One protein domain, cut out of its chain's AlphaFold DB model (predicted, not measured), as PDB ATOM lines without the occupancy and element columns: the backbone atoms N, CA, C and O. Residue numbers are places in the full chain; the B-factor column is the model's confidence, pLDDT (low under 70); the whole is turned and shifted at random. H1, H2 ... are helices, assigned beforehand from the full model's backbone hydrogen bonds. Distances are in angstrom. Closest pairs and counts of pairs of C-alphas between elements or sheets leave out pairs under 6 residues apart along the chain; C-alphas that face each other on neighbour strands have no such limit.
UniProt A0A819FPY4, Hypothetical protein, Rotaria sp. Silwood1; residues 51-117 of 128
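Overview. This is residues 51 to 117 of the 128 residues of the protein "Hypothetical protein" of Rotaria sp. Silwood1 (UniProt A0A819FPY4). Helix H4 forms the middle, with H1 packed on one side and H2 and H3, making a corner, on the other. The printed part, 67 residues with named helices H1 to H4 in order, is all helix. It is compact, the radius of gyration of the C-alphas 11.5 A, and spans 28 by 28 by 17 A.

Along the chain. H4, residues 100 to 116, is 22.6 A long, ending at C-alpha (-32.073, 37.675, -30.261). H3 is residues 82 to 95; H2, 71 to 80; H1, 52 to 57, beginning at C-alpha (-26.662, 20.362, -49.124).

Arrangement. H4, the hub, touches H1, H3 and H2, the last at a steep tilt of 61 degrees, closest C-alphas Met 71 and Ser 113, 4.9 A. H2 and H3 touch only at the corner. Every O i to N i+4 pair is within hydrogen-bond range in H1 and H2, 8 of 10 in H3, 11 of 13 in H4.

Size, cuts and confidence. Residues 58 to 70 form a long link, the printed part has no cut, and no printed residue is under 70.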
ATOM      1  N   GLY A  51     -26.848  18.753 -44.464       82.25
ATOM      2  CA  GLY A  51     -27.241  18.426 -45.833       82.25
ATOM      3  C   GLY A  51     -27.049  19.600 -46.808       82.25
ATOM      4  O   GLY A  51     -26.996  20.761 -46.376       82.25
ATOM      5  N   PRO A  52     -26.876  19.329 -48.113       89.88
ATOM      6  CA  PRO A  52     -26.662  20.362 -49.124       89.88
ATOM      7  C   PRO A  52     -27.795  21.395 -49.199       89.88
ATOM      8  O   PRO A  52     -27.503  22.578 -49.385       89.88
ATOM      9  N   ASN A  53     -29.062  21.003 -49.025       91.44
ATOM     10  CA  ASN A  53     -30.176  21.953 -49.108       91.44
ATOM     11  C   ASN A  53     -30.201  22.885 -47.895       91.44
ATOM     12  O   ASN A  53     -30.334  24.100 -48.048       91.44
ATOM     13  N   TYR A  54     -29.962  22.355 -46.696       90.81
ATOM     14  CA  TYR A  54     -29.777  23.164 -45.497       90.81
ATOM     15  C   TYR A  54     -28.646  24.183 -45.670       90.81
ATOM     16  O   TYR A  54     -28.826  25.366 -45.373       90.81
ATOM     17  N   LEU A  55     -27.481  23.739 -46.161       90.19
ATOM     18  CA  LEU A  55     -26.325  24.610 -46.393       90.19
ATOM     19  C   LEU A  55     -26.600  25.680 -47.451       90.19
ATOM     20  O   LEU A  55     -25.990  26.740 -47.411       90.19
ATOM     21  N   LYS A  56     -27.505  25.423 -48.391       93.50
ATOM     22  CA  LYS A  56     -27.836  26.374 -49.448       93.50
ATOM     23  C   LYS A  56     -28.895  27.394 -49.031       93.50
ATOM     24  O   LYS A  56     -28.790  28.552 -49.418       93.50
ATOM     25  N   TYR A  57     -29.910  26.973 -48.276       94.75
ATOM     26  CA  TYR A  57     -31.121  27.776 -48.056       94.75
ATOM     27  C   TYR A  57     -31.321  28.253 -46.613       94.75
ATOM     28  O   TYR A  57     -32.044  29.217 -46.383       94.75
ATOM     29  N   CYS A  58     -30.708  27.591 -45.627       92.75
ATOM     30  CA  CYS A  58     -31.041  27.782 -44.209       92.75
ATOM     31  C   CYS A  58     -29.926  28.442 -43.380       92.75
ATOM     32  O   CYS A  58     -30.049  28.522 -42.150       92.75
ATOM     33  N   ILE A  59     -28.825  28.862 -44.007       87.56
ATOM     34  CA  ILE A  59     -27.674  29.502 -43.350       87.56
ATOM     35  C   ILE A  59     -27.471  30.933 -43.862       87.56
ATOM     36  O   ILE A  59     -28.075  31.335 -44.851       87.56
ATOM     37  N   GLY A  60     -26.591  31.680 -43.193       86.88
ATOM     38  CA  GLY A  60     -26.251  33.058 -43.546       86.88
ATOM     39  C   GLY A  60     -26.931  34.091 -42.651       86.88
ATOM     40  O   GLY A  60     -27.922  33.802 -41.977       86.88
ATOM     41  N   TRP A  61     -26.363  35.295 -42.645       87.25
ATOM     42  CA  TRP A  61     -26.908  36.460 -41.949       87.25
ATOM     43  C   TRP A  61     -28.151  36.966 -42.665       87.25
ATOM     44  O   TRP A  61     -28.202  36.901 -43.888       87.25
ATOM     45  N   LEU A  62     -29.148  37.430 -41.916       91.81
ATOM     46  CA  LEU A  62     -30.292  38.139 -42.491       91.81
ATOM     47  C   LEU A  62     -29.877  39.575 -42.804       91.81
ATOM     48  O   LEU A  62     -29.265  40.220 -41.946       91.81
ATOM     49  N   SER A  63     -30.229  40.069 -43.990       92.44
ATOM     50  CA  SER A  63     -30.239  41.514 -44.231       92.44
ATOM     51  C   SER A  63     -31.337  42.179 -43.393       92.44
ATOM     52  O   SER A  63     -32.204  41.501 -42.833       92.44
ATOM     53  N   ASP A  64     -31.301  43.505 -43.267       90.88
ATOM     54  CA  ASP A  64     -32.275  44.230 -42.445       90.88
ATOM     55  C   ASP A  64     -33.713  44.045 -42.947       90.88
ATOM     56  O   ASP A  64     -34.636  43.938 -42.143       90.88
ATOM     57  N   GLU A  65     -33.892  43.901 -44.259       93.75
ATOM     58  CA  GLU A  65     -35.183  43.670 -44.912       93.75
ATOM     59  C   GLU A  65     -35.683  42.230 -44.732       93.75
ATOM     60  O   GLU A  65     -36.884  41.975 -44.784       93.75
ATOM     61  N   GLU A  66     -34.773  41.273 -44.519       93.00
ATOM     62  CA  GLU A  66     -35.119  39.867 -44.293       93.00
ATOM     63  C   GLU A  66     -35.480  39.574 -42.829       93.00
ATOM     64  O   GLU A  66     -35.978  38.483 -42.526       93.00
ATOM     65  N   LYS A  67     -35.217  40.499 -41.899       94.19
ATOM     66  CA  LYS A  67     -35.539  40.313 -40.478       94.19
ATOM     67  C   LYS A  67     -37.055  40.199 -40.273       94.19
ATOM     68  O   LYS A  67     -37.830  40.869 -40.954       94.19
ATOM     69  N   PRO A  68     -37.508  39.367 -39.318       94.00
ATOM     70  CA  PRO A  68     -38.930  39.260 -39.027       94.00
ATOM     71  C   PRO A  68     -39.445  40.589 -38.467       94.00
ATOM     72  O   PRO A  68     -38.846  41.154 -37.552       94.00
ATOM     73  N   SER A  69     -40.589  41.052 -38.972       92.06
ATOM     74  CA  SER A  69     -41.278  42.246 -38.463       92.06
ATOM     75  C   SER A  69     -41.674  42.107 -36.989       92.06
ATOM     76  O   SER A  69     -41.704  43.088 -36.251       92.06
ATOM     77  N   SER A  70     -41.936  40.873 -36.548       94.38
ATOM     78  CA  SER A  70     -42.246  40.517 -35.168       94.38
ATOM     79  C   SER A  70     -41.591  39.186 -34.805       94.38
ATOM     80  O   SER A  70     -41.948  38.128 -35.325       94.38
ATOM     81  N   MET A  71     -40.629  39.225 -33.874       92.94
ATOM     82  CA  MET A  71     -39.986  38.009 -33.356       92.94
ATOM     83  C   MET A  71     -40.987  37.104 -32.631       92.94
ATOM     84  O   MET A  71     -40.896  35.881 -32.722       92.94
ATOM     85  N   ARG A  72     -41.963  37.703 -31.932       92.00
ATOM     86  CA  ARG A  72     -43.018  36.964 -31.233       92.00
ATOM     87  C   ARG A  72     -43.857  36.162 -32.218       92.00
ATOM     88  O   ARG A  72     -44.076  34.981 -31.975       92.00
ATOM     89  N   ASP A  73     -44.289  36.781 -33.312       93.38
ATOM     90  CA  ASP A  73     -45.162  36.116 -34.282       93.38
ATOM     91  C   ASP A  73     -44.399  35.055 -35.072       93.38
ATOM     92  O   ASP A  73     -44.935  33.978 -35.316       93.38
ATOM     93  N   CYS A  74     -43.118  35.300 -35.373       94.12
ATOM     94  CA  CYS A  74     -42.239  34.298 -35.975       94.12
ATOM     95  C   CYS A  74     -42.117  33.044 -35.090       94.12
ATOM     96  O   CYS A  74     -42.277  31.923 -35.566       94.12
ATOM     97  N   ILE A  75     -41.902  33.212 -33.780       93.12
ATOM     98  CA  ILE A  75     -41.849  32.081 -32.842       93.12
ATOM     99  C   ILE A  75     -43.231  31.428 -32.697       93.12
ATOM    100  O   ILE A  75     -43.332  30.201 -32.716       93.12
ATOM    101  N   TRP A  76     -44.295  32.226 -32.591       93.44
ATOM    102  CA  TRP A  76     -45.662  31.732 -32.430       93.44
ATOM    103  C   TRP A  76     -46.125  30.909 -33.635       93.44
ATOM    104  O   TRP A  76     -46.723  29.853 -33.460       93.44
ATOM    105  N   GLN A  77     -45.789  31.329 -34.855       93.31
ATOM    106  CA  GLN A  77     -46.071  30.565 -36.068       93.31
ATOM    107  C   GLN A  77     -45.408  29.184 -36.026       93.31
ATOM    108  O   GLN A  77     -46.002  28.202 -36.467       93.31
ATOM    109  N   TYR A  78     -44.203  29.074 -35.460       93.62
ATOM    110  CA  TYR A  78     -43.553  27.779 -35.286       93.62
ATOM    111  C   TYR A  78     -44.292  26.935 -34.246       93.62
ATOM    112  O   TYR A  78     -44.650  25.797 -34.523       93.62
ATOM    113  N   THR A  79     -44.551  27.470 -33.053       90.25
ATOM    114  CA  THR A  79     -45.084  26.672 -31.935       90.25
ATOM    115  C   THR A  79     -46.583  26.407 -32.007       90.25
ATOM    116  O   THR A  79     -47.077  25.487 -31.360       90.25
ATOM    117  N   SER A  80     -47.323  27.250 -32.719       90.38
ATOM    118  CA  SER A  80     -48.786  27.320 -32.656       90.38
ATOM    119  C   SER A  80     -49.427  27.616 -34.009       90.38
ATOM    120  O   SER A  80     -50.631  27.866 -34.075       90.38
ATOM    121  N   GLY A  81     -48.644  27.586 -35.091       86.38
ATOM    122  CA  GLY A  81     -49.166  27.742 -36.441       86.38
ATOM    123  C   GLY A  81     -50.189  26.655 -36.796       86.38
ATOM    124  O   GLY A  81     -50.112  25.530 -36.287       86.38
ATOM    125  N   PRO A  82     -51.150  26.970 -37.681       86.19
ATOM    126  CA  PRO A  82     -52.140  26.003 -38.140       86.19
ATOM    127  C   PRO A  82     -51.468  24.812 -38.831       86.19
ATOM    128  O   PRO A  82     -50.323  24.897 -39.275       86.19
ATOM    129  N   ASN A  83     -52.197  23.699 -38.938       85.81
ATOM    130  CA  ASN A  83     -51.765  22.496 -39.663       85.81
ATOM    131  C   ASN A  83     -50.414  21.928 -39.209       85.81
ATOM    132  O   ASN A  83     -49.710  21.310 -39.996       85.81
ATOM    133  N   TRP A  84     -50.058  22.111 -37.933       82.25
ATOM    134  CA  TRP A  84     -48.811  21.581 -37.384       82.25
ATOM    135  C   TRP A  84     -47.581  22.088 -38.149       82.25
ATOM    136  O   TRP A  84     -46.675  21.318 -38.454       82.25
ATOM    137  N   TYR A  85     -47.533  23.392 -38.438       88.81
ATOM    138  CA  TYR A  85     -46.478  24.018 -39.242       88.81
ATOM    139  C   TYR A  85     -45.044  23.664 -38.799       88.81
ATOM    140  O   TYR A  85     -44.165  23.441 -39.633       88.81
ATOM    141  N   CYS A  86     -44.790  23.529 -37.490       90.75
ATOM    142  CA  CYS A  86     -43.501  23.034 -36.991       90.75
ATOM    143  C   CYS A  86     -43.139  21.644 -37.516       90.75
ATOM    144  O   CYS A  86     -41.965  21.386 -37.767       90.75
ATOM    145  N   THR A  87     -44.114  20.752 -37.683       89.56
ATOM    146  CA  THR A  87     -43.909  19.397 -38.199       89.56
ATOM    147  C   THR A  87     -43.428  19.453 -39.637       89.56
ATOM    148  O   THR A  87     -42.427  18.817 -39.948       89.56
ATOM    149  N   GLU A  88     -44.051  20.265 -40.491       91.31
ATOM    150  CA  GLU A  88     -43.613  20.438 -41.881       91.31
ATOM    151  C   GLU A  88     -42.163  20.933 -41.957       91.31
ATOM    152  O   GLU A  88     -41.313  20.314 -42.605       91.31
ATOM    153  N   VAL A  89     -41.853  22.005 -41.220       92.56
ATOM    154  CA  VAL A  89     -40.504  22.586 -41.166       92.56
ATOM    155  C   VAL A  89     -39.485  21.568 -40.642       92.56
ATOM    156  O   VAL A  89     -38.398  21.427 -41.206       92.56
ATOM    157  N   ASN A  90     -39.825  20.830 -39.583       90.94
ATOM    158  CA  ASN A  90     -38.940  19.837 -38.979       90.94
ATOM    159  C   ASN A  90     -38.712  18.628 -39.894       90.94
ATOM    160  O   ASN A  90     -37.582  18.150 -39.984       90.94
ATOM    161  N   MET A  91     -39.743  18.164 -40.603       89.56
ATOM    162  CA  MET A  91     -39.627  17.070 -41.570       89.56
ATOM    163  C   MET A  91     -38.743  17.471 -42.753       89.56
ATOM    164  O   MET A  91     -37.869  16.694 -43.146       89.56
ATOM    165  N   ALA A  92     -38.893  18.696 -43.270       91.19
ATOM    166  CA  ALA A  92     -38.031  19.219 -44.329       91.19
ATOM    167  C   ALA A  92     -36.564  19.325 -43.878       91.19
ATOM    168  O   ALA A  92     -35.651  18.904 -44.589       91.19
ATOM    169  N   LEU A  93     -36.325  19.827 -42.659       90.31
ATOM    170  CA  LEU A  93     -34.986  19.913 -42.065       90.31
ATOM    171  C   LEU A  93     -34.341  18.538 -41.873       90.31
ATOM    172  O   LEU A  93     -33.160  18.359 -42.166       90.31
ATOM    173  N   ALA A  94     -35.109  17.574 -41.382       86.81
ATOM    174  CA  ALA A  94     -34.629  16.232 -41.104       86.81
ATOM    175  C   ALA A  94     -34.272  15.437 -42.358       86.81
ATOM    176  O   ALA A  94     -33.284  14.702 -42.378       86.81
ATOM    177  N   SER A  95     -35.082  15.580 -43.401       86.69
ATOM    178  CA  SER A  95     -34.889  14.878 -44.668       86.69
ATOM    179  C   SER A  95     -33.991  15.633 -45.652       86.69
ATOM    180  O   SER A  95     -33.701  15.100 -46.719       86.69
ATOM    181  N   ASP A  96     -33.519  16.833 -45.287       89.56
ATOM    182  CA  ASP A  96     -32.812  17.765 -46.175       89.56
ATOM    183  C   ASP A  96     -33.551  17.951 -47.508       89.56
ATOM    184  O   ASP A  96     -32.973  17.866 -48.594       89.56
ATOM    185  N   SER A  97     -34.866  18.138 -47.429       92.19
ATOM    186  CA  SER A  97     -35.737  18.057 -48.593       92.19
ATOM    187  C   SER A  97     -35.655  19.303 -49.493       92.19
ATOM    188  O   SER A  97     -35.224  20.375 -49.048       92.19
ATOM    189  N   PRO A  98     -36.073  19.212 -50.770       93.31
ATOM    190  CA  PRO A  98     -36.116  20.361 -51.680       93.31
ATOM    191  C   PRO A  98     -37.001  21.518 -51.188       93.31
ATOM    192  O   PRO A  98     -36.746  22.677 -51.523       93.31
ATOM    193  N   GLU A  99     -38.007  21.230 -50.360       94.00
ATOM    194  CA  GLU A  99     -38.915  22.204 -49.745       94.00
ATOM    195  C   GLU A  99     -38.181  23.188 -48.822       94.00
ATOM    196  O   GLU A  99     -38.680  24.288 -48.575       94.00
ATOM    197  N   LEU A 100     -36.953  22.875 -48.384       94.31
ATOM    198  CA  LEU A 100     -36.090  23.831 -47.683       94.31
ATOM    199  C   LEU A 100     -35.794  25.089 -48.506       94.31
ATOM    200  O   LEU A 100     -35.470  26.120 -47.924       94.31
ATOM    201  N   LYS A 101     -35.954  25.056 -49.835       95.56
ATOM    202  CA  LYS A 101     -35.922  26.273 -50.655       95.56
ATOM    203  C   LYS A 101     -37.025  27.261 -50.256       95.56
ATOM    204  O   LYS A 101     -36.777  28.463 -50.250       95.56
ATOM    205  N   SER A 102     -38.211  26.760 -49.916       95.62
ATOM    206  CA  SER A 102     -39.370  27.566 -49.515       95.62
ATOM    207  C   SER A 102     -39.339  27.911 -48.028       95.62
ATOM    208  O   SER A 102     -39.586  29.053 -47.656       95.62
ATOM    209  N   TYR A 103     -38.987  26.949 -47.170       95.12
ATOM    210  CA  TYR A 103     -38.936  27.172 -45.720       95.12
ATOM    211  C   TYR A 103     -37.658  27.886 -45.252       95.12
ATOM    212  O   TYR A 103     -37.632  28.441 -44.156       95.12
ATOM    213  N   GLY A 104     -36.591  27.896 -46.055       94.00
ATOM    214  CA  GLY A 104     -35.274  28.433 -45.697       94.00
ATOM    215  C   GLY A 104     -35.282  29.870 -45.159       94.00
ATOM    216  O   GLY A 104     -34.716  30.092 -44.082       94.00
ATOM    217  N   PRO A 105     -35.948  30.835 -45.827       94.62
ATOM    218  CA  PRO A 105     -36.081  32.201 -45.319       94.62
ATOM    219  C   PRO A 105     -36.716  32.252 -43.925       94.62
ATOM    220  O   PRO A 105     -36.153  32.854 -43.010       94.62
ATOM    221  N   TYR A 106     -37.823  31.533 -43.728       95.62
ATOM    222  CA  TYR A 106     -38.493  31.449 -42.431       95.62
ATOM    223  C   TYR A 106     -37.601  30.799 -41.363       95.62
ATOM    224  O   TYR A 106     -37.485  31.306 -40.252       95.62
ATOM    225  N   ILE A 107     -36.891  29.717 -41.698       95.50
ATOM    226  CA  ILE A 107     -35.955  29.047 -40.783       95.50
ATOM    227  C   ILE A 107     -34.843  30.008 -40.333       95.50
ATOM    228  O   ILE A 107     -34.446  29.988 -39.165       95.50
ATOM    229  N   ARG A 108     -34.328  30.857 -41.233       95.12
ATOM    230  CA  ARG A 108     -33.334  31.888 -40.887       95.12
ATOM    231  C   ARG A 108     -33.934  32.937 -39.941       95.12
ATOM    232  O   ARG A 108     -33.312  33.240 -38.924       95.12
ATOM    233  N   GLN A 109     -35.148  33.417 -40.213       96.12
ATOM    234  CA  GLN A 109     -35.879  34.348 -39.337       96.12
ATOM    235  C   GLN A 109     -36.171  33.758 -37.953       96.12
ATOM    236  O   GLN A 109     -36.018  34.447 -36.942       96.12
ATOM    237  N   LEU A 110     -36.523  32.474 -37.882       95.00
ATOM    238  CA  LEU A 110     -36.779  31.779 -36.626       95.00
ATOM    239  C   LEU A 110     -35.500  31.662 -35.787       95.00
ATOM    240  O   LEU A 110     -35.509  31.994 -34.603       95.00
ATOM    241  N   LYS A 111     -34.374  31.269 -36.400       93.25
ATOM    242  CA  LYS A 111     -33.062  31.237 -35.724       93.25
ATOM    243  C   LYS A 111     -32.666  32.610 -35.192       93.25
ATOM    244  O   LYS A 111     -32.184  32.702 -34.067       93.25
ATOM    245  N   TYR A 112     -32.882  33.656 -35.987       94.00
ATOM    246  CA  TYR A 112     -32.638  35.031 -35.565       94.00
ATOM    247  C   TYR A 112     -33.510  35.406 -34.364       94.00
ATOM    248  O   TYR A 112     -32.985  35.861 -33.353       94.00
ATOM    249  N   SER A 113     -34.817  35.147 -34.435       93.81
ATOM    250  CA  SER A 113     -35.766  35.467 -33.361       93.81
ATOM    251  C   SER A 113     -35.412  34.769 -32.050       93.81
ATOM    252  O   SER A 113     -35.466  35.386 -30.991       93.81
ATOM    253  N   ILE A 114     -35.003  33.498 -32.112       91.00
ATOM    254  CA  ILE A 114     -34.555  32.740 -30.938       91.00
ATOM    255  C   ILE A 114     -33.235  33.304 -30.400       91.00
ATOM    256  O   ILE A 114     -33.121  33.537 -29.202       91.00
ATOM    257  N   GLY A 115     -32.250  33.552 -31.269       89.44
ATOM    258  CA  GLY A 115     -30.929  34.047 -30.864       89.44
ATOM    259  C   GLY A 115     -30.942  35.468 -30.295       89.44
ATOM    260  O   GLY A 115     -30.131  35.783 -29.428       89.44
ATOM    261  N   MET A 116     -31.872  36.307 -30.752       90.19
ATOM    262  CA  MET A 116     -32.073  37.675 -30.261       90.19
ATOM    263  C   MET A 116     -33.065  37.759 -29.098       90.19
ATOM    264  O   MET A 116     -33.211  38.824 -28.492       90.19
ATOM    265  N   SER A 117     -33.759  36.665 -28.776       85.56
ATOM    266  CA  SER A 117     -34.692  36.636 -27.657       85.56
ATOM    267  C   SER A 117     -33.952  36.857 -26.341       85.56
ATOM    268  O   SER A 117     -32.941  36.222 -26.045       85.56
TER     269      SER A 117